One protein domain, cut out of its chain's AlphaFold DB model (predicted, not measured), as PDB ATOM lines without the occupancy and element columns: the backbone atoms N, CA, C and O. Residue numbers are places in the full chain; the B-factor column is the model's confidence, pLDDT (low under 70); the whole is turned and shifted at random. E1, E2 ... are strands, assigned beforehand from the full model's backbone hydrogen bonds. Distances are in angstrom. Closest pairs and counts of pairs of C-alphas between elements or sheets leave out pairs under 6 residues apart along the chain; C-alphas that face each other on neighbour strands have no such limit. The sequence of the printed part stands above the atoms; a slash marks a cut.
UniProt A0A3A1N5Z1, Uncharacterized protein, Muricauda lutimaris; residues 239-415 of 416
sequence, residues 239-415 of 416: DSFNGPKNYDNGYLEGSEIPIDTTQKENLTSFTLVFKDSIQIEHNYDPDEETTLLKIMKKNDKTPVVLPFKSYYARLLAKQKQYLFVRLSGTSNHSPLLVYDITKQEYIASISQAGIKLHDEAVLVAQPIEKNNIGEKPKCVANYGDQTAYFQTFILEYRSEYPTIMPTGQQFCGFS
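This is residues 239 to 415 of the 416 residues of an uncharacterized protein of Muricauda lutimaris (UniProt A0A3A1N5Z1). Three antiparallel sheets stand like slabs one after another along the longest axis: E1 to E5 at one end, E6 to E9 in the middle and E10 to E13 at the other end. The first two make a sandwich, partly face to face; the third follows E9 round a tight turn, and residues 239 to 259 run along one side past E10 and E6 to E1. The printed part has 177 residues with thirteen named strands, in chain order within each sheet, and no named helix; the class is all strand. It is compact, with a radius of gyration of the C-alphas of 17.8 A and spans of 55 by 37 by 27 A.

The largest sheet is a meander, each strand the antiparallel neighbour of the one before: E1, residues 260 to 263, E2, 270 to 273, E3, 278 to 285, E4, 290 to 297, and E5, 304 to 309. N 262 and O 271 are 2.9 A apart, N 272 and O 280 2.8 A, N 281 and O 294 2.8 A, and N 306 and O 293 2.8 A, within hydrogen-bond range. The second meander is E6, residues 312 to 319, E7, 322 to 328, E8, 336 to 340, and E9, 345 to 350, strongly twisted; N 314 and O 326 are 2.8 A apart, N 325 and O 337 2.9 A, and N 338 and O 348 2.8 A. These two sheets form a sandwich, two sheets face to face, their strands at 15 degrees; the closest C-alphas of E4 and E6 are those of Thr 291 and Ala 313, 5.8 A apart. The third meander, also strongly twisted, is E10, residues 354 to 358, E11, 361 to 368, E12, 387 to 396, and E13, 403 to 414; N 363 and O 356 are 2.8 A apart, N 364 and O 393 2.8 A, and N 394 and O 405 2.8 A. E9 and E10 are apart.

E1 begins at C-alpha 260 (127.178, 115.810, 179.891). E3 is 22.7 A long, E4 23.0 A, E6 21.2 A, E11 21.6 A and E12 29.0 A. E13, 27.7 A, bends by 78 degrees at residue 408 and ends at C-alpha 414 (151.333, 136.966, 161.986).

The C-alphas of Lys 301 and Gly 384, the two farthest apart, are 56.8 A apart. The printed part has no cut. The link E11 to E12, residues 369 to 386, is long. Mean pLDDT of the printed part is 80.0; 32 residues are under 70, among them 242 to 250 and 370 to 375.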
ATOM      1  N   ASP A 239     146.838 138.591 170.563       77.62
ATOM      2  CA  ASP A 239     146.625 137.645 171.662       77.62
ATOM      3  C   ASP A 239     145.149 137.452 172.005       77.62
ATOM      4  O   ASP A 239     144.757 136.385 172.467       77.62
ATOM      5  N   SER A 240     144.311 138.441 171.685       78.25
ATOM      6  CA  SER A 240     142.853 138.357 171.827       78.25
ATOM      7  C   SER A 240     142.231 137.308 170.897       78.25
ATOM      8  O   SER A 240     141.120 136.850 171.155       78.25
ATOM      9  N   PHE A 241     142.945 136.928 169.830       75.38
ATOM     10  CA  PHE A 241     142.546 135.905 168.861       75.38
ATOM     11  C   PHE A 241     143.510 134.714 168.785       75.38
ATOM     12  O   PHE A 241     143.180 133.721 168.135       75.38
ATOM     13  N   ASN A 242     144.677 134.775 169.444       62.03
ATOM     14  CA  ASN A 242     145.633 133.670 169.564       62.03
ATOM     15  C   ASN A 242     145.069 132.583 170.492       62.03
ATOM     16  O   ASN A 242     145.568 132.326 171.585       62.03
ATOM     17  N   GLY A 243     144.018 131.913 170.033       50.62
ATOM     18  CA  GLY A 243     143.410 130.768 170.687       50.62
ATOM     19  C   GLY A 243     143.153 129.646 169.690       50.62
ATOM     20  O   GLY A 243     142.049 129.530 169.163       50.62
ATOM     21  N   PRO A 244     144.155 128.784 169.452       44.94
ATOM     22  CA  PRO A 244     143.882 127.371 169.199       44.94
ATOM     23  C   PRO A 244     144.556 126.433 170.215       44.94
ATOM     24  O   PRO A 244     144.354 125.225 170.131       44.94
ATOM     25  N   LYS A 245     145.351 126.946 171.170       44.94
ATOM     26  CA  LYS A 245     146.120 126.104 172.112       44.94
ATOM     27  C   LYS A 245     145.557 126.013 173.537       44.94
ATOM     28  O   LYS A 245     145.857 125.034 174.204       44.94
ATOM     29  N   ASN A 246     144.718 126.957 173.974       37.19
ATOM     30  CA  ASN A 246     144.245 127.052 175.367       37.19
ATOM     31  C   ASN A 246     142.713 127.143 175.483       37.19
ATOM     32  O   ASN A 246     142.186 127.975 176.213       37.19
ATOM     33  N   TYR A 247     141.986 126.297 174.760       50.78
ATOM     34  CA  TYR A 247     140.597 126.017 175.113       50.78
ATOM     35  C   TYR A 247     140.596 124.752 175.961       50.78
ATOM     36  O   TYR A 247     140.872 123.678 175.422       50.78
ATOM     37  N   ASP A 248     140.273 124.847 177.250       39.62
ATOM     38  CA  ASP A 248     139.863 123.663 178.005       39.62
ATOM     39  C   ASP A 248     138.696 123.026 177.229       39.62
ATOM     40  O   ASP A 248     137.614 123.598 177.108       39.62
ATOM     41  N   ASN A 249     138.953 121.872 176.608       51.75
ATOM     42  CA  ASN A 249     138.025 121.099 175.768       51.75
ATOM     43  C   ASN A 249     137.725 121.625 174.346       51.75
ATOM     44  O   ASN A 249     136.904 121.031 173.647       51.75
ATOM     45  N   GLY A 250     138.419 122.657 173.849       66.25
ATOM     46  CA  GLY A 250     138.363 123.006 172.421       66.25
ATOM     47  C   GLY A 250     137.149 123.811 171.928       66.25
ATOM     48  O   GLY A 250     136.856 123.731 170.731       66.25
ATOM     49  N   TYR A 251     136.468 124.548 172.814       76.81
ATOM     50  CA  TYR A 251     135.348 125.452 172.504       76.81
ATOM     51  C   TYR A 251     135.772 126.922 172.514       76.81
ATOM     52  O   TYR A 251     136.633 127.269 173.307       76.81
ATOM     53  N   LEU A 252     135.134 127.797 171.727       79.06
ATOM     54  CA  LEU A 252     135.358 129.249 171.788       79.06
ATOM     55  C   LEU A 252     135.118 129.782 173.208       79.06
ATOM     56  O   LEU A 252     134.159 129.392 173.881       79.06
ATOM     57  N   GLU A 253     135.965 130.715 173.639       78.50
ATOM     58  CA  GLU A 253     135.810 131.419 174.914       78.50
ATOM     59  C   GLU A 253     134.430 132.088 174.973       78.50
ATOM     60  O   GLU A 253     134.027 132.733 174.008       78.50
ATOM     61  N   GLY A 254     133.705 131.913 176.082       80.38
ATOM     62  CA  GLY A 254     132.338 132.420 176.257       80.38
ATOM     63  C   GLY A 254     131.228 131.472 175.782       80.38
ATOM     64  O   GLY A 254     130.057 131.774 175.998       80.38
ATOM     65  N   SER A 255     131.568 130.325 175.179       87.50
ATOM     66  CA  SER A 255     130.588 129.295 174.808       87.50
ATOM     67  C   SER A 255     129.905 128.685 176.031       87.50
ATOM     68  O   SER A 255     130.522 128.467 177.075       87.50
ATOM     69  N   GLU A 256     128.648 128.276 175.857       90.31
ATOM     70  CA  GLU A 256     128.020 127.319 176.758       90.31
ATOM     71  C   GLU A 256     128.800 126.001 176.755       90.31
ATOM     72  O   GLU A 256     129.243 125.524 175.704       90.31
ATOM     73  N   ILE A 257     128.941 125.410 177.940       88.12
ATOM     74  CA  ILE A 257     129.628 124.136 178.147       88.12
ATOM     75  C   ILE A 257     128.560 123.041 178.305       88.12
ATOM     76  O   ILE A 257     127.578 123.253 179.029       88.12
ATOM     77  N   PRO A 258     128.711 121.880 177.642       90.06
ATOM     78  CA  PRO A 258     127.811 120.751 177.843       90.06
ATOM     79  C   PRO A 258     127.837 120.283 179.307       90.06
ATOM     80  O   PRO A 258     128.888 120.227 179.939       90.06
ATOM     81  N   ILE A 259     126.668 119.937 179.843       91.56
ATOM     82  CA  ILE A 259     126.523 119.368 181.192       91.56
ATOM     83  C   ILE A 259     126.832 117.867 181.225       91.56
ATOM     84  O   ILE A 259     127.095 117.329 182.296       91.56
ATOM     85  N   ASP A 260     126.792 117.207 180.066       88.62
ATOM     86  CA  ASP A 260     127.178 115.810 179.891       88.62
ATOM     87  C   ASP A 260     127.816 115.604 178.511       88.62
ATOM     88  O   ASP A 260     127.431 116.238 177.523       88.62
ATOM     89  N   THR A 261     128.826 114.739 178.452       86.38
ATOM     90  CA  THR A 261     129.553 114.378 177.232       86.38
ATOM     91  C   THR A 261     129.783 112.875 177.233       86.38
ATOM     92  O   THR A 261     130.580 112.358 178.011       86.38
ATOM     93  N   THR A 262     129.104 112.172 176.330       85.38
ATOM     94  CA  THR A 262     129.262 110.726 176.147       85.38
ATOM     95  C   THR A 262     130.045 110.463 174.867       85.38
ATOM     96  O   THR A 262     129.583 110.788 173.773       85.38
ATOM     97  N   GLN A 263     131.228 109.865 174.982       79.94
ATOM     98  CA  GLN A 263     132.019 109.433 173.827       79.94
ATOM     99  C   GLN A 263     131.594 108.018 173.413       79.94
ATOM    100  O   GLN A 263     131.425 107.146 174.265       79.94
ATOM    101  N   LYS A 264     131.398 107.782 172.112       71.88
ATOM    102  CA  LYS A 264     131.153 106.429 171.585       71.88
ATOM    103  C   LYS A 264     132.487 105.680 171.459       71.88
ATOM    104  O   LYS A 264     133.541 106.304 171.388       71.88
ATOM    105  N   GLU A 265     132.433 104.347 171.413       62.81
ATOM    106  CA  GLU A 265     133.608 103.446 171.407       62.81
ATOM    107  C   GLU A 265     134.664 103.802 170.342       62.81
ATOM    108  O   GLU A 265     135.860 103.601 170.547       62.81
ATOM    109  N   ASN A 266     134.233 104.424 169.241       62.59
ATOM    110  CA  ASN A 266     135.101 105.002 168.227       62.59
ATOM    111  C   ASN A 266     135.311 106.483 168.580       62.59
ATOM    112  O   ASN A 266     134.376 107.277 168.458       62.59
ATOM    113  N   LEU A 267     136.525 106.856 169.003       61.41
ATOM    114  CA  LEU A 267     136.911 108.172 169.559       61.41
ATOM    115  C   LEU A 267     136.504 109.416 168.728       61.41
ATOM    116  O   LEU A 267     136.663 110.540 169.197       61.41
ATOM    117  N   THR A 268     135.988 109.231 167.514       68.06
ATOM    118  CA  THR A 268     135.538 110.254 166.561       68.06
ATOM    119  C   THR A 268     134.066 110.652 166.701       68.06
ATOM    120  O   THR A 268     133.646 111.640 166.096       68.06
ATOM    121  N   SER A 269     133.266 109.911 167.475       77.69
ATOM    122  CA  SER A 269     131.835 110.188 167.660       77.69
ATOM    123  C   SER A 269     131.497 110.448 169.123       77.69
ATOM    124  O   SER A 269     131.942 109.730 170.019       77.69
ATOM    125  N   PHE A 270     130.692 111.475 169.374       85.06
ATOM    126  CA  PHE A 270     130.328 111.888 170.726       85.06
ATOM    127  C   PHE A 270     128.951 112.547 170.755       85.06
ATOM    128  O   PHE A 270     128.469 113.089 169.760       85.06
ATOM    129  N   THR A 271     128.336 112.502 171.928       88.50
ATOM    130  CA  THR A 271     127.060 113.136 172.235       88.50
ATOM    131  C   THR A 271     127.285 114.180 173.317       88.50
ATOM    132  O   THR A 271     127.856 113.880 174.363       88.50
ATOM    133  N   LEU A 272     126.825 115.399 173.060       90.88
ATOM    134  CA  LEU A 272     126.859 116.527 173.983       90.88
ATOM    135  C   LEU A 272     125.443 116.827 174.450       90.88
ATOM    136  O   LEU A 272     124.543 116.933 173.616       90.88
ATOM    137  N   VAL A 273     125.250 117.021 175.749       91.31
ATOM    138  CA  VAL A 273     123.969 117.465 176.310       91.31
ATOM    139  C   VAL A 273     124.172 118.805 176.992       91.31
ATOM    140  O   VAL A 273     125.030 118.945 177.859       91.31
ATOM    141  N   PHE A 274     123.378 119.799 176.611       92.62
ATOM    142  CA  PHE A 274     123.426 121.144 177.174       92.62
ATOM    143  C   PHE A 274     122.320 121.365 178.207       92.62
ATOM    144  O   PHE A 274     121.325 120.640 178.271       92.62
ATOM    145  N   LYS A 275     122.497 122.395 179.039       92.38
ATOM    146  CA  LYS A 275     121.591 122.719 180.153       92.38
ATOM    147  C   LYS A 275     120.148 122.983 179.706       92.38
ATOM    148  O   LYS A 275     119.211 122.682 180.441       92.38
ATOM    149  N   ASP A 276     119.962 123.512 178.503       91.62
ATOM    150  CA  ASP A 276     118.657 123.746 177.877       91.62
ATOM    151  C   ASP A 276     118.031 122.477 177.267       91.62
ATOM    152  O   ASP A 276     117.011 122.546 176.584       91.62
ATOM    153  N   SER A 277     118.595 121.302 177.565       90.56
ATOM    154  CA  SER A 277     118.157 119.998 177.061       90.56
ATOM    155  C   SER A 277     118.264 119.850 175.539       90.56
ATOM    156  O   SER A 277     117.538 119.046 174.945       90.56
ATOM    157  N   ILE A 278     119.158 120.615 174.908       92.31
ATOM    158  CA  ILE A 278     119.600 120.362 173.537       92.31
ATOM    159  C   ILE A 278     120.692 119.294 173.578       92.31
ATOM    160  O   ILE A 278     121.690 119.433 174.286       92.31
ATOM    161  N   GLN A 279     120.492 118.234 172.805       93.00
ATOM    162  CA  GLN A 279     121.461 117.175 172.577       93.00
ATOM    163  C   GLN A 279     122.039 117.310 171.169       93.00
ATOM    164  O   GLN A 279     121.296 117.476 170.200       93.00
ATOM    165  N   ILE A 280     123.361 117.222 171.053       91.50
ATOM    166  CA  ILE A 280     124.075 117.256 169.778       91.50
ATOM    167  C   ILE A 280     124.888 115.979 169.650       91.50
ATOM    168  O   ILE A 280     125.772 115.723 170.463       91.50
ATOM    169  N   GLU A 281     124.609 115.188 168.622       90.62
ATOM    170  CA  GLU A 281     125.424 114.032 168.263       90.62
ATOM    171  C   GLU A 281     126.312 114.377 167.076       90.62
ATOM    172  O   GLU A 281     125.819 114.682 165.989       90.62
ATOM    173  N   HIS A 282     127.618 114.280 167.278       88.88
ATOM    174  CA  HIS A 282     128.606 114.339 166.215       88.88
ATOM    175  C   HIS A 282     128.964 112.914 165.798       88.88
ATOM    176  O   HIS A 282     129.419 112.117 166.621       88.88
ATOM    177  N   ASN A 283     128.785 112.602 164.516       87.12
ATOM    178  CA  ASN A 283     129.216 111.338 163.930       87.12
ATOM    179  C   ASN A 283     130.049 111.640 162.680       87.12
ATOM    180  O   ASN A 283     129.548 112.275 161.754       87.12
ATOM    181  N   TYR A 284     131.305 111.200 162.666       83.62
ATOM    182  CA  TYR A 284     132.175 111.289 161.495       83.62
ATOM    183  C   TYR A 284     132.326 109.906 160.874       83.62
ATOM    184  O   TYR A 284     132.763 108.976 161.559       83.62
ATOM    185  N   ASP A 285     131.958 109.796 159.602       81.38
ATOM    186  CA  ASP A 285     132.194 108.620 158.780       81.38
ATOM    187  C   ASP A 285     133.495 108.826 157.982       81.38
ATOM    188  O   ASP A 285     133.529 109.677 157.085       81.38
ATOM    189  N   PRO A 286     134.583 108.112 158.325       76.88
ATOM    190  CA  PRO A 286     135.850 108.232 157.617       76.88
ATOM    191  C   PRO A 286     135.813 107.628 156.209       76.88
ATOM    192  O   PRO A 286     136.599 108.067 155.374       76.88
ATOM    193  N   ASP A 287     134.930 106.662 155.937       79.62
ATOM    194  CA  ASP A 287     134.843 105.995 154.634       79.62
ATOM    195  C   ASP A 287     134.079 106.867 153.626       79.62
ATOM    196  O   ASP A 287     134.423 106.917 152.445       79.62
ATOM    197  N   GLU A 288     133.067 107.604 154.098       79.94
ATOM    198  CA  GLU A 288     132.298 108.558 153.287       79.94
ATOM    199  C   GLU A 288     132.832 110.005 153.348       79.94
ATOM    200  O   GLU A 288     132.233 110.905 152.748       79.94
ATOM    201  N   GLU A 289     133.914 110.254 154.099       79.62
ATOM    202  CA  GLU A 289     134.461 111.589 154.415       79.62
ATOM    203  C   GLU A 289     133.365 112.598 154.801       79.62
ATOM    204  O   GLU A 289     133.341 113.755 154.363       79.62
ATOM    205  N   THR A 290     132.394 112.140 155.590       84.19
ATOM    206  CA  THR A 290     131.180 112.900 155.885       84.19
ATOM    207  C   THR A 290     131.018 113.073 157.385       84.19
ATOM    208  O   THR A 290     131.020 112.114 158.154       84.19
ATOM    209  N   THR A 291     130.827 114.321 157.810       87.19
ATOM    210  CA  THR A 291     130.439 114.629 159.188       87.19
ATOM    211  C   THR A 291     128.941 114.882 159.262       87.19
ATOM    212  O   THR A 291     128.397 115.678 158.498       87.19
ATOM    213  N   LEU A 292     128.267 114.245 160.217       89.88
ATOM    214  CA  LEU A 292     126.862 114.471 160.531       89.88
ATOM    215  C   LEU A 292     126.737 115.061 161.934       89.88
ATOM    216  O   LEU A 292     127.115 114.419 162.917       89.88
ATOM    217  N   LEU A 293     126.137 116.249 162.030       90.50
ATOM    218  CA  LEU A 293     125.670 116.800 163.302       90.50
ATOM    219  C   LEU A 293     124.162 116.576 163.418       90.50
ATOM    220  O   LEU A 293     123.389 117.118 162.630       90.50
ATOM    221  N   LYS A 294     123.734 115.777 164.398       92.25
ATOM    222  CA  LYS A 294     122.315 115.571 164.716       92.25
ATOM    223  C   LYS A 294     121.947 116.385 165.944       92.25
ATOM    224  O   LYS A 294     122.571 116.229 166.987       92.25
ATOM    225  N   ILE A 295     120.927 117.222 165.830       93.69
ATOM    226  CA  ILE A 295     120.460 118.112 166.891       93.69
ATOM    227  C   ILE A 295     119.086 117.620 167.341       93.69
ATOM    228  O   ILE A 295     118.160 117.534 166.535       93.69
ATOM    229  N   MET A 296     118.950 117.302 168.626       91.50
ATOM    230  CA  MET A 296     117.696 116.876 169.244       91.50
ATOM    231  C   MET A 296     117.322 117.805 170.393       91.50
ATOM    232  O   MET A 296     118.120 118.029 171.300       91.50
ATOM    233  N   LYS A 297     116.088 118.311 170.391       88.38
ATOM    234  CA  LYS A 297     115.492 118.945 171.574       88.38
ATOM    235  C   LYS A 297     114.730 117.890 172.368       88.38
ATOM    236  O   LYS A 297     114.173 116.965 171.786       88.38
ATOM    237  N   LYS A 298     114.634 118.070 173.689       75.31
ATOM    238  CA  LYS A 298     113.967 117.150 174.637       75.31
ATOM    239  C   LYS A 298     112.590 116.612 174.205       75.31
ATOM    240  O   LYS A 298     112.216 115.528 174.638       75.31
ATOM    241  N   ASN A 299     111.848 117.353 173.380       75.31
ATOM    242  CA  ASN A 299     110.494 117.006 172.942       75.31
ATOM    243  C   ASN A 299     110.362 116.797 171.421       75.31
ATOM    244  O   ASN A 299     109.249 116.569 170.940       75.31
ATOM    245  N   ASP A 300     111.455 116.882 170.661       80.06
ATOM    246  CA  ASP A 300     111.407 116.725 169.209       80.06
ATOM    247  C   ASP A 300     111.385 115.239 168.841       80.06
ATOM    248  O   ASP A 300     112.191 114.442 169.319       80.06
ATOM    249  N   LYS A 301     110.451 114.857 167.962       75.25
ATOM    250  CA  LYS A 301     110.354 113.479 167.446       75.25
ATOM    251  C   LYS A 301     111.372 113.185 166.347       75.25
ATOM    252  O   LYS A 301     111.676 112.021 166.105       75.25
ATOM    253  N   THR A 302     111.866 114.227 165.683       84.44
ATOM    254  CA  THR A 302     112.771 114.111 164.541       84.44
ATOM    255  C   THR A 302     113.983 115.004 164.779       84.44
ATOM    256  O   THR A 302     113.796 116.204 164.989       84.44
ATOM    257  N   PRO A 303     115.213 114.460 164.747       88.38
ATOM    258  CA  PRO A 303     116.414 115.275 164.829       88.38
ATOM    259  C   PRO A 303     116.543 116.170 163.596       88.38
ATOM    260  O   PRO A 303     116.265 115.743 162.474       88.38
ATOM    261  N   VAL A 304     117.065 117.376 163.795       90.62
ATOM    262  CA  VAL A 304     117.628 118.161 162.693       90.62
ATOM    263  C   VAL A 304     118.993 117.567 162.362       90.62
ATOM    264  O   VAL A 304     119.821 117.386 163.256       90.62
ATOM    265  N   VAL A 305     119.231 117.237 161.096       90.31
ATOM    266  CA  VAL A 305     120.490 116.635 160.642       90.31
ATOM    267  C   VAL A 305     121.203 117.615 159.726       90.31
ATOM    268  O   VAL A 305     120.657 118.006 158.697       90.31
ATOM    269  N   LEU A 306     122.427 117.985 160.092       89.69
ATOM    270  CA  LEU A 306     123.311 118.821 159.288       89.69
ATOM    271  C   LEU A 306     124.412 117.945 158.679       89.69
ATOM    272  O   LEU A 306     125.306 117.505 159.411       89.69
ATOM    273  N   PRO A 307     124.333 117.645 157.371       88.12
ATOM    274  CA  PRO A 307     125.353 116.872 156.685       88.12
ATOM    275  C   PRO A 307     126.462 117.768 156.122       88.12
ATOM    276  O   PRO A 307     126.194 118.756 155.437       88.12
ATOM    277  N   PHE A 308     127.713 117.373 156.349       86.12
ATOM    278  CA  PHE A 308     128.904 118.019 155.803       86.12
ATOM    279  C   PHE A 308     129.721 116.991 155.026       86.12
ATOM    280  O   PHE A 308     130.489 116.224 155.603       86.12
ATOM    281  N   LYS A 309     129.513 116.954 153.709       79.00
ATOM    282  CA  LYS A 309     130.215 116.044 152.802       79.00
ATOM    283  C   LYS A 309     131.588 116.605 152.436       79.00
ATOM    284  O   LYS A 309     131.675 117.786 152.113       79.00
ATOM    285  N   SER A 310     132.613 115.752 152.435       67.62
ATOM    286  CA  SER A 310     134.007 116.103 152.117       67.62
ATOM    287  C   SER A 310     134.642 117.100 153.093       67.62
ATOM    288  O   SER A 310     135.652 117.725 152.770       67.62
ATOM    289  N   TYR A 311     134.063 117.252 154.290       71.44
ATOM    290  CA  TYR A 311     134.558 118.153 155.326       71.44
ATOM    291  C   TYR A 311     134.511 117.493 156.697       71.44
ATOM    292  O   TYR A 311     133.503 116.900 157.096       71.44
ATOM    293  N   TYR A 312     135.576 117.698 157.470       78.12
ATOM    294  CA  TYR A 312     135.502 117.490 158.908       78.12
ATOM    295  C   TYR A 312     134.858 118.726 159.547       78.12
ATOM    296  O   TYR A 312     135.379 119.841 159.416       78.12
ATOM    297  N   ALA A 313     133.707 118.537 160.196       84.00
ATOM    298  CA  ALA A 313     132.920 119.609 160.796       84.00
ATOM    299  C   ALA A 313     132.981 119.541 162.324       84.00
ATOM    300  O   ALA A 313     132.448 118.632 162.953       84.00
ATOM    301  N   ARG A 314     133.602 120.541 162.942       83.69
ATOM    302  CA  ARG A 314     133.775 120.601 164.391       83.69
ATOM    303  C   ARG A 314     132.833 121.627 165.000       83.69
ATOM    304  O   ARG A 314     132.867 122.795 164.622       83.69
ATOM    305  N   LEU A 315     132.057 121.222 166.003       86.81
ATOM    306  CA  LEU A 315     131.356 122.174 166.862       86.81
ATOM    307  C   LEU A 315     132.388 122.931 167.711       86.81
ATOM    308  O   LEU A 315     133.099 122.321 168.506       86.81
ATOM    309  N   LEU A 316     132.482 124.245 167.514       85.69
ATOM    310  CA  LEU A 316     133.367 125.128 168.274       85.69
ATOM    311  C   LEU A 316     132.642 125.876 169.384       85.69
ATOM    312  O   LEU A 316     133.276 126.247 170.360       85.69
ATOM    313  N   ALA A 317     131.346 126.136 169.257       88.81
ATOM    314  CA  ALA A 317     130.584 126.754 170.331       88.81
ATOM    315  C   ALA A 317     129.089 126.494 170.206       88.81
ATOM    316  O   ALA A 317     128.568 126.224 169.121       88.81
ATOM    317  N   LYS A 318     128.405 126.658 171.334       91.12
ATOM    318  CA  LYS A 318     126.963 126.851 171.413       91.12
ATOM    319  C   LYS A 318     126.699 128.094 172.250       91.12
ATOM    320  O   LYS A 318     127.274 128.244 173.322       91.12
ATOM    321  N   GLN A 319     125.806 128.953 171.774       91.44
ATOM    322  CA  GLN A 319     125.295 130.079 172.549       91.44
ATOM    323  C   GLN A 319     123.795 130.198 172.295       91.44
ATOM    324  O   GLN A 319     123.367 130.503 171.182       91.44
ATOM    325  N   LYS A 320     122.979 129.929 173.316       91.19
ATOM    326  CA  LYS A 320     121.518 129.813 173.221       91.19
ATOM    327  C   LYS A 320     121.109 128.877 172.077       91.19
ATOM    328  O   LYS A 320     121.517 127.716 172.073       91.19
ATOM    329  N   GLN A 321     120.332 129.357 171.107       91.69
ATOM    330  CA  GLN A 321     119.888 128.584 169.945       91.69
ATOM    331  C   GLN A 321     120.912 128.487 168.805       91.69
ATOM    332  O   GLN A 321     120.594 127.889 167.780       91.69
ATOM    333  N   TYR A 322     122.100 129.080 168.940       93.44
ATOM    334  CA  TYR A 322     123.074 129.160 167.854       93.44
ATOM    335  C   TYR A 322     124.200 128.147 168.021       93.44
ATOM    336  O   TYR A 322     124.775 128.013 169.107       93.44
ATOM    337  N   LEU A 323     124.527 127.461 166.926       92.75
ATOM    338  CA  LEU A 323     125.667 126.555 166.819       92.75
ATOM    339  C   LEU A 323     126.739 127.155 165.925       92.75
ATOM    340  O   LEU A 323     126.450 127.632 164.830       92.75
ATOM    341  N   PHE A 324     127.978 127.068 166.391       90.44
ATOM    342  CA  PHE A 324     129.160 127.568 165.706       90.44
ATOM    343  C   PHE A 324     129.973 126.366 165.235       90.44
ATOM    344  O   PHE A 324     130.597 125.679 166.046       90.44
ATOM    345  N   VAL A 325     129.931 126.079 163.936       89.00
ATOM    346  CA  VAL A 325     130.520 124.872 163.341       89.00
ATOM    347  C   VAL A 325     131.648 125.268 162.404       89.00
ATOM    348  O   VAL A 325     131.418 125.928 161.396       89.00
ATOM    349  N   ARG A 326     132.877 124.860 162.714       85.00
ATOM    350  CA  ARG A 326     134.026 125.065 161.830       85.00
ATOM    351  C   ARG A 326     134.151 123.897 160.872       85.00
ATOM    352  O   ARG A 326     134.246 122.752 161.311       85.00
ATOM    353  N   LEU A 327     134.213 124.199 159.583       82.38
ATOM    354  CA  LEU A 327     134.551 123.214 158.562       82.38
ATOM    355  C   LEU A 327     136.061 123.169 158.350       82.38
ATOM    356  O   LEU A 327     136.747 124.174 158.511       82.38
ATOM    357  N   SER A 328     136.578 122.004 157.984       75.19
ATOM    358  CA  SER A 328     137.977 121.789 157.611       75.19
ATOM    359  C   SER A 328     138.060 120.823 156.430       75.19
ATOM    360  O   SER A 328     137.165 119.997 156.253       75.19
ATOM    361  N   GLY A 329     139.105 120.956 155.606       61.62
ATOM    362  CA  GLY A 329     139.256 120.210 154.344       61.62
ATOM    363  C   GLY A 329     139.036 121.041 153.072       61.62
ATOM    364  O   GLY A 329     139.187 120.522 151.972       61.62
ATOM    365  N   THR A 330     138.730 122.336 153.192       53.03
ATOM    366  CA  THR A 330     138.722 123.300 152.078       53.03
ATOM    367  C   THR A 330     140.105 123.925 151.869       53.03
ATOM    368  O   THR A 330     140.828 124.195 152.830       53.03
ATOM    369  N   SER A 331     140.478 124.214 150.619       48.31
ATOM    370  CA  SER A 331     141.633 125.066 150.323       48.31
ATOM    371  C   SER A 331     141.394 126.496 150.842       48.31
ATOM    372  O   SER A 331     140.342 127.088 150.620       48.31
ATOM    373  N   ASN A 332     142.381 127.022 151.573       45.41
ATOM    374  CA  ASN A 332     142.564 128.384 152.111       45.41
ATOM    375  C   ASN A 332     141.473 129.030 152.992       45.41
ATOM    376  O   ASN A 332     141.792 129.972 153.712       45.41
ATOM    377  N   HIS A 333     140.236 128.534 153.030       57.72
ATOM    378  CA  HIS A 333     139.162 129.141 153.820       57.72
ATOM    379  C   HIS A 333     138.341 128.051 154.503       57.72
ATOM    380  O   HIS A 333     137.440 127.483 153.903       57.72
ATOM    381  N   SER A 334     138.690 127.708 155.742       70.69
ATOM    382  CA  SER A 334     137.926 126.815 156.628       70.69
ATOM    383  C   SER A 334     136.865 127.641 157.372       70.69
ATOM    384  O   SER A 334     137.195 128.195 158.427       70.69
ATOM    385  N   PRO A 335     135.637 127.816 156.837       79.56
ATOM    386  CA  PRO A 335     134.694 128.779 157.386       79.56
ATOM    387  C   PRO A 335     134.163 128.337 158.746       79.56
ATOM    388  O   PRO A 335     133.997 127.143 159.025       79.56
ATOM    389  N   LEU A 336     133.824 129.323 159.570       82.81
ATOM    390  CA  LEU A 336     132.920 129.135 160.690       82.81
ATOM    391  C   LEU A 336     131.484 129.378 160.233       82.81
ATOM    392  O   LEU A 336     131.130 130.487 159.853       82.81
ATOM    393  N   LEU A 337     130.644 128.360 160.319       87.50
ATOM    394  CA  LEU A 337     129.212 128.470 160.087       87.50
ATOM    395  C   LEU A 337     128.488 128.805 161.392       87.50
ATOM    396  O   LEU A 337     128.792 128.227 162.436       87.50
ATOM    397  N   VAL A 338     127.500 129.693 161.312       89.94
ATOM    398  CA  VAL A 338     126.564 130.002 162.397       89.94
ATOM    399  C   VAL A 338     125.183 129.498 161.995       89.94
ATOM    400  O   VAL A 338     124.600 129.969 161.016       89.94
ATOM    401  N   TYR A 339     124.668 128.524 162.741       91.38
ATOM    402  CA  TYR A 339     123.385 127.870 162.488       91.38
ATOM    403  C   TYR A 339     122.374 128.195 163.588       91.38
ATOM    404  O   TYR A 339     122.682 128.021 164.767       91.38
ATOM    405  N   ASP A 340     121.168 128.628 163.218       91.50
ATOM    406  CA  ASP A 340     120.056 128.860 164.145       91.50
ATOM    407  C   ASP A 340     119.193 127.594 164.257       91.50
ATOM    408  O   ASP A 340     118.475 127.220 163.329       91.50
ATOM    409  N   ILE A 341     119.224 126.940 165.421       91.56
ATOM    410  CA  ILE A 341     118.469 125.706 165.688       91.56
ATOM    411  C   ILE A 341     116.948 125.942 165.653       91.56
ATOM    412  O   ILE A 341     116.169 125.022 165.395       91.56
ATOM    413  N   THR A 342     116.486 127.147 165.981       89.06
ATOM    414  CA  THR A 342     115.052 127.461 166.030       89.06
ATOM    415  C   THR A 342     114.502 127.690 164.633       89.06
ATOM    416  O   THR A 342     113.455 127.132 164.310       89.06
ATOM    417  N   LYS A 343     115.222 128.456 163.806       88.38
ATOM    418  CA  LYS A 343     114.846 128.724 162.408       88.38
ATOM    419  C   LYS A 343     115.237 127.605 161.438       88.38
ATOM    420  O   LYS A 343     114.714 127.541 160.334       88.38
ATOM    421  N   GLN A 344     116.119 126.709 161.874       90.31
ATOM    422  CA  GLN A 344     116.689 125.615 161.093       90.31
ATOM    423  C   GLN A 344     117.475 126.063 159.849       90.31
ATOM    424  O   GLN A 344     117.497 125.366 158.834       90.31
ATOM    425  N   GLU A 345     118.179 127.190 159.933       87.69
ATOM    426  CA  GLU A 345     118.915 127.774 158.809       87.69
ATOM    427  C   GLU A 345     120.321 128.245 159.207       87.69
ATOM    428  O   GLU A 345     120.593 128.570 160.367       87.69
ATOM    429  N   TYR A 346     121.225 128.297 158.226       86.00
ATOM    430  CA  TYR A 346     122.511 128.974 158.383       86.00
ATOM    431  C   TYR A 346     122.311 130.473 158.197       86.00
ATOM    432  O   TYR A 346     121.865 130.913 157.140       86.00
ATOM    433  N   ILE A 347     122.685 131.251 159.207       85.12
ATOM    434  CA  ILE A 347     122.523 132.710 159.196       85.12
ATOM    435  C   ILE A 347     123.824 133.441 158.867       85.12
ATOM    436  O   ILE A 347     123.794 134.586 158.425       85.12
ATOM    437  N   ALA A 348     124.966 132.772 159.042       83.31
ATOM    438  CA  ALA A 348     126.257 133.262 158.594       83.31
ATOM    439  C   ALA A 348     127.197 132.101 158.253       83.31
ATOM    440  O   ALA A 348     127.149 131.029 158.855       83.31
ATOM    441  N   SER A 349     128.081 132.345 157.301       82.25
ATOM    442  CA  SER A 349     129.346 131.628 157.130       82.25
ATOM    443  C   SER A 349     130.432 132.655 157.407       82.25
ATOM    444  O   SER A 349     130.157 133.833 157.281       82.25
ATOM    445  N   ILE A 350     131.625 132.312 157.872       77.31
ATOM    446  CA  ILE A 350     132.634 133.341 158.098       77.31
ATOM    447  C   ILE A 350     134.030 132.795 157.854       77.31
ATOM    448  O   ILE A 350     134.507 131.923 158.578       77.31
ATOM    449  N   SER A 351     134.691 133.341 156.836       71.62
ATOM    450  CA  SER A 351     136.097 133.078 156.535       71.62
ATOM    451  C   SER A 351     136.967 134.076 157.299       71.62
ATOM    452  O   SER A 351     136.775 135.286 157.159       71.62
ATOM    453  N   GLN A 352     137.858 133.597 158.174       66.38
ATOM    454  CA  GLN A 352     138.557 134.464 159.130       66.38
ATOM    455  C   GLN A 352     139.945 133.967 159.523       66.38
ATOM    456  O   GLN A 352     140.235 132.773 159.447       66.38
ATOM    457  N   ALA A 353     140.744 134.900 160.049       62.66
ATOM    458  CA  ALA A 353     142.005 134.618 160.728       62.66
ATOM    459  C   ALA A 353     141.839 134.390 162.246       62.66
ATOM    460  O   ALA A 353     142.669 133.715 162.848       62.66
ATOM    461  N   GLY A 354     140.775 134.912 162.876       75.25
ATOM    462  CA  GLY A 354     140.551 134.751 164.318       75.25
ATOM    463  C   GLY A 354     139.120 135.056 164.755       75.25
ATOM    464  O   GLY A 354     138.526 136.013 164.268       75.25
ATOM    465  N   ILE A 355     138.585 134.248 165.680       80.88
ATOM    466  CA  ILE A 355     137.196 134.304 166.169       80.88
ATOM    467  C   ILE A 355     137.164 134.236 167.696       80.88
ATOM    468  O   ILE A 355     137.869 133.420 168.287       80.88
ATOM    469  N   LYS A 356     136.274 135.011 168.320       84.00
ATOM    470  CA  LYS A 356     135.931 134.916 169.745       84.00
ATOM    471  C   LYS A 356     134.435 135.183 169.951       84.00
ATOM    472  O   LYS A 356     133.863 135.996 169.229       84.00
ATOM    473  N   LEU A 357     133.789 134.529 170.922       84.12
ATOM    474  CA  LEU A 357     132.461 134.971 171.362       84.12
ATOM    475  C   LEU A 357     132.620 136.123 172.353       84.12
ATOM    476  O   LEU A 357     133.439 136.071 173.269       84.12
ATOM    477  N   HIS A 358     131.831 137.168 172.154       84.50
ATOM    478  CA  HIS A 358     131.766 138.316 173.042       84.50
ATOM    479  C   HIS A 358     130.298 138.561 173.370       84.50
ATOM    480  O   HIS A 358     129.511 138.890 172.482       84.50
ATOM    481  N   ASP A 359     129.937 138.306 174.628       83.19
ATOM    482  CA  ASP A 359     128.570 138.312 175.144       83.19
ATOM    483  C   ASP A 359     127.600 137.452 174.315       83.19
ATOM    484  O   ASP A 359     127.427 136.247 174.522       83.19
ATOM    485  N   GLU A 360     126.934 138.092 173.362       82.00
ATOM    486  CA  GLU A 360     125.867 137.541 172.539       82.00
ATOM    487  C   GLU A 360     126.140 137.720 171.040       82.00
ATOM    488  O   GLU A 360     125.229 137.580 170.223       82.00
ATOM    489  N   ALA A 361     127.394 138.003 170.691       88.19
ATOM    490  CA  ALA A 361     127.868 138.272 169.346       88.19
ATOM    491  C   ALA A 361     129.189 137.536 169.055       88.19
ATOM    492  O   ALA A 361     129.828 136.970 169.950       88.19
ATOM    493  N   VAL A 362     129.595 137.515 167.785       88.06
ATOM    494  CA  VAL A 362     130.895 136.968 167.365       88.06
ATOM    495  C   VAL A 362     131.835 138.115 167.037       88.06
ATOM    496  O   VAL A 362     131.552 138.892 166.129       88.06
ATOM    497  N   LEU A 363     132.960 138.191 167.741       89.38
ATOM    498  CA  LEU A 363     134.072 139.061 167.387       89.38
ATOM    499  C   LEU A 363     134.971 138.351 166.372       89.38
ATOM    500  O   LEU A 363     135.367 137.199 166.560       89.38
ATOM    501  N   VAL A 364     135.290 139.064 165.301       85.94
ATOM    502  CA  VAL A 364     135.938 138.542 164.101       85.94
ATOM    503  C   VAL A 364     137.133 139.401 163.738       85.94
ATOM    504  O   VAL A 364     137.012 140.623 163.700       85.94
ATOM    505  N   ALA A 365     138.255 138.766 163.406       84.25
ATOM    506  CA  ALA A 365     139.408 139.403 162.782       84.25
ATOM    507  C   ALA A 365     139.494 139.044 161.292       84.25
ATOM    508  O   ALA A 365     139.668 137.875 160.927       84.25
ATOM    509  N   GLN A 366     139.430 140.062 160.433       79.69
ATOM    510  CA  GLN A 366     139.657 139.921 158.995       79.69
ATOM    511  C   GLN A 366     140.976 140.573 158.577       79.69
ATOM    512  O   GLN A 366     141.257 141.688 159.021       79.69
ATOM    513  N   PRO A 367     141.782 139.918 157.725       79.25
ATOM    514  CA  PRO A 367     143.012 140.508 157.218       79.25
ATOM    515  C   PRO A 367     142.719 141.737 156.345       79.25
ATOM    516  O   PRO A 367     141.790 141.743 155.541       79.25
ATOM    517  N   ILE A 368     143.545 142.768 156.490       77.94
ATOM    518  CA  ILE A 368     143.546 143.982 155.675       77.94
ATOM    519  C   ILE A 368     144.727 143.892 154.712       77.94
ATOM    520  O   ILE A 368     145.857 143.597 155.115       77.94
ATOM    521  N   GLU A 369     144.500 144.203 153.438       73.31
ATOM    522  CA  GLU A 369     145.599 144.366 152.488       73.31
ATOM    523  C   GLU A 369     146.546 145.487 152.944       73.31
ATOM    524  O   GLU A 369     146.105 146.581 153.302       73.31
ATOM    525  N   LYS A 370     147.864 145.247 152.874       68.50
ATOM    526  CA  LYS A 370     148.899 146.182 153.363       68.50
ATOM    527  C   LYS A 370     148.776 147.608 152.794       68.50
ATOM    528  O   LYS A 370     149.222 148.553 153.441       68.50
ATOM    529  N   ASN A 371     148.176 147.762 151.613       66.38
ATOM    530  CA  ASN A 371     147.996 149.048 150.928       66.38
ATOM    531  C   ASN A 371     146.737 149.819 151.370       66.38
ATOM    532  O   ASN A 371     146.637 151.007 151.084       66.38
ATOM    533  N   ASN A 372     145.805 149.170 152.076       63.53
ATOM    534  CA  ASN A 372     144.522 149.750 152.500       63.53
ATOM    535  C   ASN A 372     144.513 150.171 153.978       63.53
ATOM    536  O   ASN A 372     143.469 150.513 154.532       63.53
ATOM    537  N   ILE A 373     145.673 150.148 154.632       64.94
ATOM    538  CA  ILE A 373     145.819 150.577 156.020       64.94
ATOM    539  C   ILE A 373     146.057 152.083 156.010       64.94
ATOM    540  O   ILE A 373     147.074 152.537 155.489       64.94
ATOM    541  N   GLY A 374     145.119 152.843 156.575       68.69
ATOM    542  CA  GLY A 374     145.296 154.275 156.808       68.69
ATOM    543  C   GLY A 374     146.401 154.515 157.839       68.69
ATOM    544  O   GLY A 374     147.586 154.555 157.512       68.69
ATOM    545  N   GLU A 375     146.023 154.647 159.107       69.88
ATOM    546  CA  GLU A 375     146.990 154.727 160.201       69.88
ATOM    547  C   GLU A 375     147.393 153.316 160.645       69.88
ATOM    548  O   GLU A 375     146.555 152.516 161.057       69.88
ATOM    549  N   LYS A 376     148.683 152.979 160.529       70.00
ATOM    550  CA  LYS A 376     149.168 151.642 160.890       70.00
ATOM    551  C   LYS A 376     149.085 151.445 162.407       70.00
ATOM    552  O   LYS A 376     149.697 152.235 163.133       70.00
ATOM    553  N   PRO A 377     148.412 150.389 162.903       75.00
ATOM    554  CA  PRO A 377     148.406 150.098 164.329       75.00
ATOM    555  C   PRO A 377     149.834 149.829 164.810       75.00
ATOM    556  O   PRO A 377     150.648 149.225 164.103       75.00
ATOM    557  N   LYS A 378     150.155 150.283 166.026       73.06
ATOM    558  CA  LYS A 378     151.459 150.008 166.638       73.06
ATOM    559  C   LYS A 378     151.579 148.516 166.920       73.06
ATOM    560  O   LYS A 378     150.862 147.980 167.760       73.06
ATOM    561  N   CYS A 379     152.520 147.865 166.248       70.88
ATOM    562  CA  CYS A 379     152.813 146.465 166.497       70.88
ATOM    563  C   CYS A 379     153.583 146.276 167.796       70.88
ATOM    564  O   CYS A 379     154.660 146.840 167.974       70.88
ATOM    565  N   VAL A 380     153.016 145.467 168.693       64.12
ATOM    566  CA  VAL A 380     153.629 145.115 169.983       64.12
ATOM    567  C   VAL A 380     154.853 144.213 169.776       64.12
ATOM    568  O   VAL A 380     155.809 144.292 170.543       64.12
ATOM    569  N   ALA A 381     154.862 143.408 168.708       66.75
ATOM    570  CA  ALA A 381     155.974 142.546 168.320       66.75
ATOM    571  C   ALA A 381     156.481 142.866 166.904       66.75
ATOM    572  O   ALA A 381     155.725 143.291 166.029       66.75
ATOM    573  N   ASN A 382     157.780 142.649 166.675       65.94
ATOM    574  CA  ASN A 382     158.385 142.785 165.354       65.94
ATOM    575  C   ASN A 382     158.159 141.497 164.548       65.94
ATOM    576  O   ASN A 382     158.946 140.560 164.644       65.94
ATOM    577  N   TYR A 383     157.081 141.456 163.763       69.81
ATOM    578  CA  TYR A 383     156.775 140.337 162.861       69.81
ATOM    579  C   TYR A 383     157.525 140.425 161.515       69.81
ATOM    580  O   TYR A 383     157.326 139.581 160.642       69.81
ATOM    581  N   GLY A 384     158.382 141.439 161.319       71.75
ATOM    582  CA  GLY A 384     159.148 141.635 160.086       71.75
ATOM    583  C   GLY A 384     158.264 141.645 158.832       71.75
ATOM    584  O   GLY A 384     157.173 142.224 158.820       71.75
ATOM    585  N   ASP A 385     158.713 140.960 157.781       70.88
ATOM    586  CA  ASP A 385     158.003 140.878 156.495       70.88
ATOM    587  C   ASP A 385     156.669 140.107 156.574       70.88
ATOM    588  O   ASP A 385     155.770 140.333 155.753       70.88
ATOM    589  N   GLN A 386     156.502 139.272 157.609       74.81
ATOM    590  CA  GLN A 386     155.310 138.456 157.887       74.81
ATOM    591  C   GLN A 386     154.234 139.202 158.689       74.81
ATOM    592  O   GLN A 386     153.234 138.614 159.096       74.81
ATOM    593  N   THR A 387     154.413 140.508 158.917       80.62
ATOM    594  CA  THR A 387     153.382 141.337 159.552       80.62
ATOM    595  C   THR A 387     152.114 141.352 158.689       80.62
ATOM    596  O   THR A 387     152.126 141.897 157.579       80.62
ATOM    597  N   ALA A 388     151.017 140.816 159.223       81.88
ATOM    598  CA  ALA A 388     149.659 141.032 158.736       81.88
ATOM    599  C   ALA A 388     148.934 142.054 159.609       81.88
ATOM    600  O   ALA A 388     149.230 142.214 160.794       81.88
ATOM    601  N   TYR A 389     147.965 142.735 159.011       84.50
ATOM    602  CA  TYR A 389     147.103 143.688 159.691       84.50
ATOM    603  C   TYR A 389     145.680 143.181 159.629       84.50
ATOM    604  O   TYR A 389     145.287 142.582 158.631       84.50
ATOM    605  N   PHE A 390     144.924 143.421 160.686       84.56
ATOM    606  CA  PHE A 390     143.583 142.894 160.841       84.56
ATOM    607  C   PHE A 390     142.634 144.000 161.276       84.56
ATOM    608  O   PHE A 390     142.965 144.810 162.145       84.56
ATOM    609  N   GLN A 391     141.449 144.015 160.676       86.94
ATOM    610  CA  GLN A 391     140.316 144.813 161.119       86.94
ATOM    611  C   GLN A 391     139.370 143.914 161.899       86.94
ATOM    612  O   GLN A 391     139.183 142.745 161.549       86.94
ATOM    613  N   THR A 392     138.767 144.470 162.945       88.19
ATOM    614  CA  THR A 392     137.821 143.726 163.768       88.19
ATOM    615  C   THR A 392     136.373 144.118 163.500       88.19
ATOM    616  O   THR A 392     136.047 145.286 163.258       88.19
ATOM    617  N   PHE A 393     135.508 143.107 163.528       89.50
ATOM    618  CA  PHE A 393     134.074 143.209 163.278       89.50
ATOM    619  C   PHE A 393     133.297 142.432 164.333       89.50
ATOM    620  O   PHE A 393     133.771 141.410 164.825       89.50
ATOM    621  N   ILE A 394     132.085 142.885 164.632       90.38
ATOM    622  CA  ILE A 394     131.115 142.147 165.437       90.38
ATOM    623  C   ILE A 394     129.976 141.684 164.539       90.38
ATOM    624  O   ILE A 394     129.388 142.493 163.824       90.38
ATOM    625  N   LEU A 395     129.656 140.393 164.611       89.94
ATOM    626  CA  LEU A 395     128.439 139.814 164.054       89.94
ATOM    627  C   LEU A 395     127.392 139.648 165.156       89.94
ATOM    628  O   LEU A 395     127.511 138.765 166.011       89.94
ATOM    629  N   GLU A 396     126.342 140.459 165.093       90.50
ATOM    630  CA  GLU A 396     125.151 140.321 165.923       90.50
ATOM    631  C   GLU A 396     124.129 139.432 165.216       90.50
ATOM    632  O   GLU A 396     123.425 139.844 164.293       90.50
ATOM    633  N   TYR A 397     124.033 138.188 165.667       86.38
ATOM    634  CA  TYR A 397     123.233 137.148 165.018       86.38
ATOM    635  C   TYR A 397     121.808 137.002 165.580       86.38
ATOM    636  O   TYR A 397     121.042 136.154 165.128       86.38
ATOM    637  N   ARG A 398     121.451 137.809 166.586       84.44
ATOM    638  CA  ARG A 398     120.151 137.747 167.282       84.44
ATOM    639  C   ARG A 398     119.088 138.686 166.751       84.44
ATOM    640  O   ARG A 398     117.913 138.512 167.064       84.44
ATOM    641  N   SER A 399     119.516 139.693 166.001       82.31
ATOM    642  CA  SER A 399     118.615 140.583 165.286       82.31
ATOM    643  C   SER A 399     117.803 139.785 164.262       82.31
ATOM    644  O   SER A 399     118.262 138.761 163.751       82.31
ATOM    645  N   GLU A 400     116.602 140.266 163.942       80.94
ATOM    646  CA  GLU A 400     115.814 139.749 162.816       80.94
ATOM    647  C   GLU A 400     116.645 139.738 161.527       80.94
ATOM    648  O   GLU A 400     116.610 138.766 160.771       80.94
ATOM    649  N   TYR A 401     117.464 140.780 161.358       85.44
ATOM    650  CA  TYR A 401     118.458 140.920 160.302       85.44
ATOM    651  C   TYR A 401     119.847 140.810 160.930       85.44
ATOM    652  O   TYR A 401     120.265 141.761 161.597       85.44
ATOM    653  N   PRO A 402     120.562 139.683 160.776       86.75
ATOM    654  CA  PRO A 402     121.913 139.537 161.303       86.75
ATOM    655  C   PRO A 402     122.808 140.668 160.804       86.75
ATOM    656  O   PRO A 402     122.927 140.880 159.592       86.75
ATOM    657  N   THR A 403     123.420 141.409 161.724       89.38
ATOM    658  CA  THR A 403     124.204 142.594 161.368       89.38
ATOM    659  C   THR A 403     125.682 142.375 161.599       89.38
ATOM    660  O   THR A 403     126.089 141.734 162.565       89.38
ATOM    661  N   ILE A 404     126.488 142.924 160.698       88.62
ATOM    662  CA  ILE A 404     127.929 143.018 160.852       88.62
ATOM    663  C   ILE A 404     128.308 144.485 161.022       88.62
ATOM    664  O   ILE A 404     127.950 145.339 160.208       88.62
ATOM    665  N   MET A 405     129.042 144.781 162.092       90.06
ATOM    666  CA  MET A 405     129.482 146.134 162.413       90.06
ATOM    667  C   MET A 405     130.997 146.177 162.596       90.06
ATOM    668  O   MET A 405     131.542 145.370 163.353       90.06
ATOM    669  N   PRO A 406     131.705 147.112 161.943       89.31
ATOM    670  CA  PRO A 406     133.103 147.361 162.257       89.31
ATOM    671  C   PRO A 406     133.225 147.908 163.679       89.31
ATOM    672  O   PRO A 406     132.392 148.694 164.135       89.31
ATOM    673  N   THR A 407     134.296 147.533 164.366       89.88
ATOM    674  CA  THR A 407     134.560 148.019 165.731       89.88
ATOM    675  C   THR A 407     135.373 149.317 165.749       89.88
ATOM    676  O   THR A 407     135.536 149.957 166.782       89.88
ATOM    677  N   GLY A 408     135.963 149.667 164.600       86.44
ATOM    678  CA  GLY A 408     136.980 150.712 164.483       86.44
ATOM    679  C   GLY A 408     138.374 150.293 164.966       86.44
ATOM    680  O   GLY A 408     139.330 151.024 164.723       86.44
ATOM    681  N   GLN A 409     138.531 149.122 165.595       87.44
ATOM    682  CA  GLN A 409     139.828 148.649 166.074       87.44
ATOM    683  C   GLN A 409     140.577 147.859 164.993       87.44
ATOM    684  O   GLN A 409     140.026 146.957 164.346       87.44
ATOM    685  N   GLN A 410     141.862 148.181 164.845       87.62
ATOM    686  CA  GLN A 410     142.817 147.461 164.010       87.62
ATOM    687  C   GLN A 410     143.990 146.985 164.862       87.62
ATOM    688  O   GLN A 410     144.435 147.685 165.770       87.62
ATOM    689  N   PHE A 411     144.532 145.822 164.529       86.06
ATOM    690  CA  PHE A 411     145.738 145.296 165.159       86.06
ATOM    691  C   PHE A 411     146.633 144.644 164.109       86.06
ATOM    692  O   PHE A 411     146.246 144.484 162.952       86.06
ATOM    693  N   CYS A 412     147.849 144.278 164.498       85.31
ATOM    694  CA  CYS A 412     148.722 143.475 163.655       85.31
ATOM    695  C   CYS A 412     149.061 142.149 164.325       85.31
ATOM    696  O   CYS A 412     149.029 142.019 165.548       85.31
ATOM    697  N   GLY A 413     149.380 141.170 163.493       80.06
ATOM    698  CA  GLY A 413     149.737 139.826 163.905       80.06
ATOM    699  C   GLY A 413     150.546 139.131 162.820       80.06
ATOM    700  O   GLY A 413     151.093 139.765 161.915       80.06
ATOM    701  N   PHE A 414     150.607 137.814 162.918       73.81
ATOM    702  CA  PHE A 414     151.333 136.966 161.986       73.81
ATOM    703  C   PHE A 414     150.449 136.594 160.785       73.81
ATOM    704  O   PHE A 414     149.288 136.237 160.983       73.81
ATOM    705  N   SER A 415     150.968 136.677 159.553       64.06
ATOM    706  CA  SER A 415     150.351 135.991 158.406       64.06
ATOM    707  C   SER A 415     150.853 134.547 158.373       64.06
ATOM    708  O   SER A 415     152.031 134.341 158.068       64.06
TER     709      SER A 415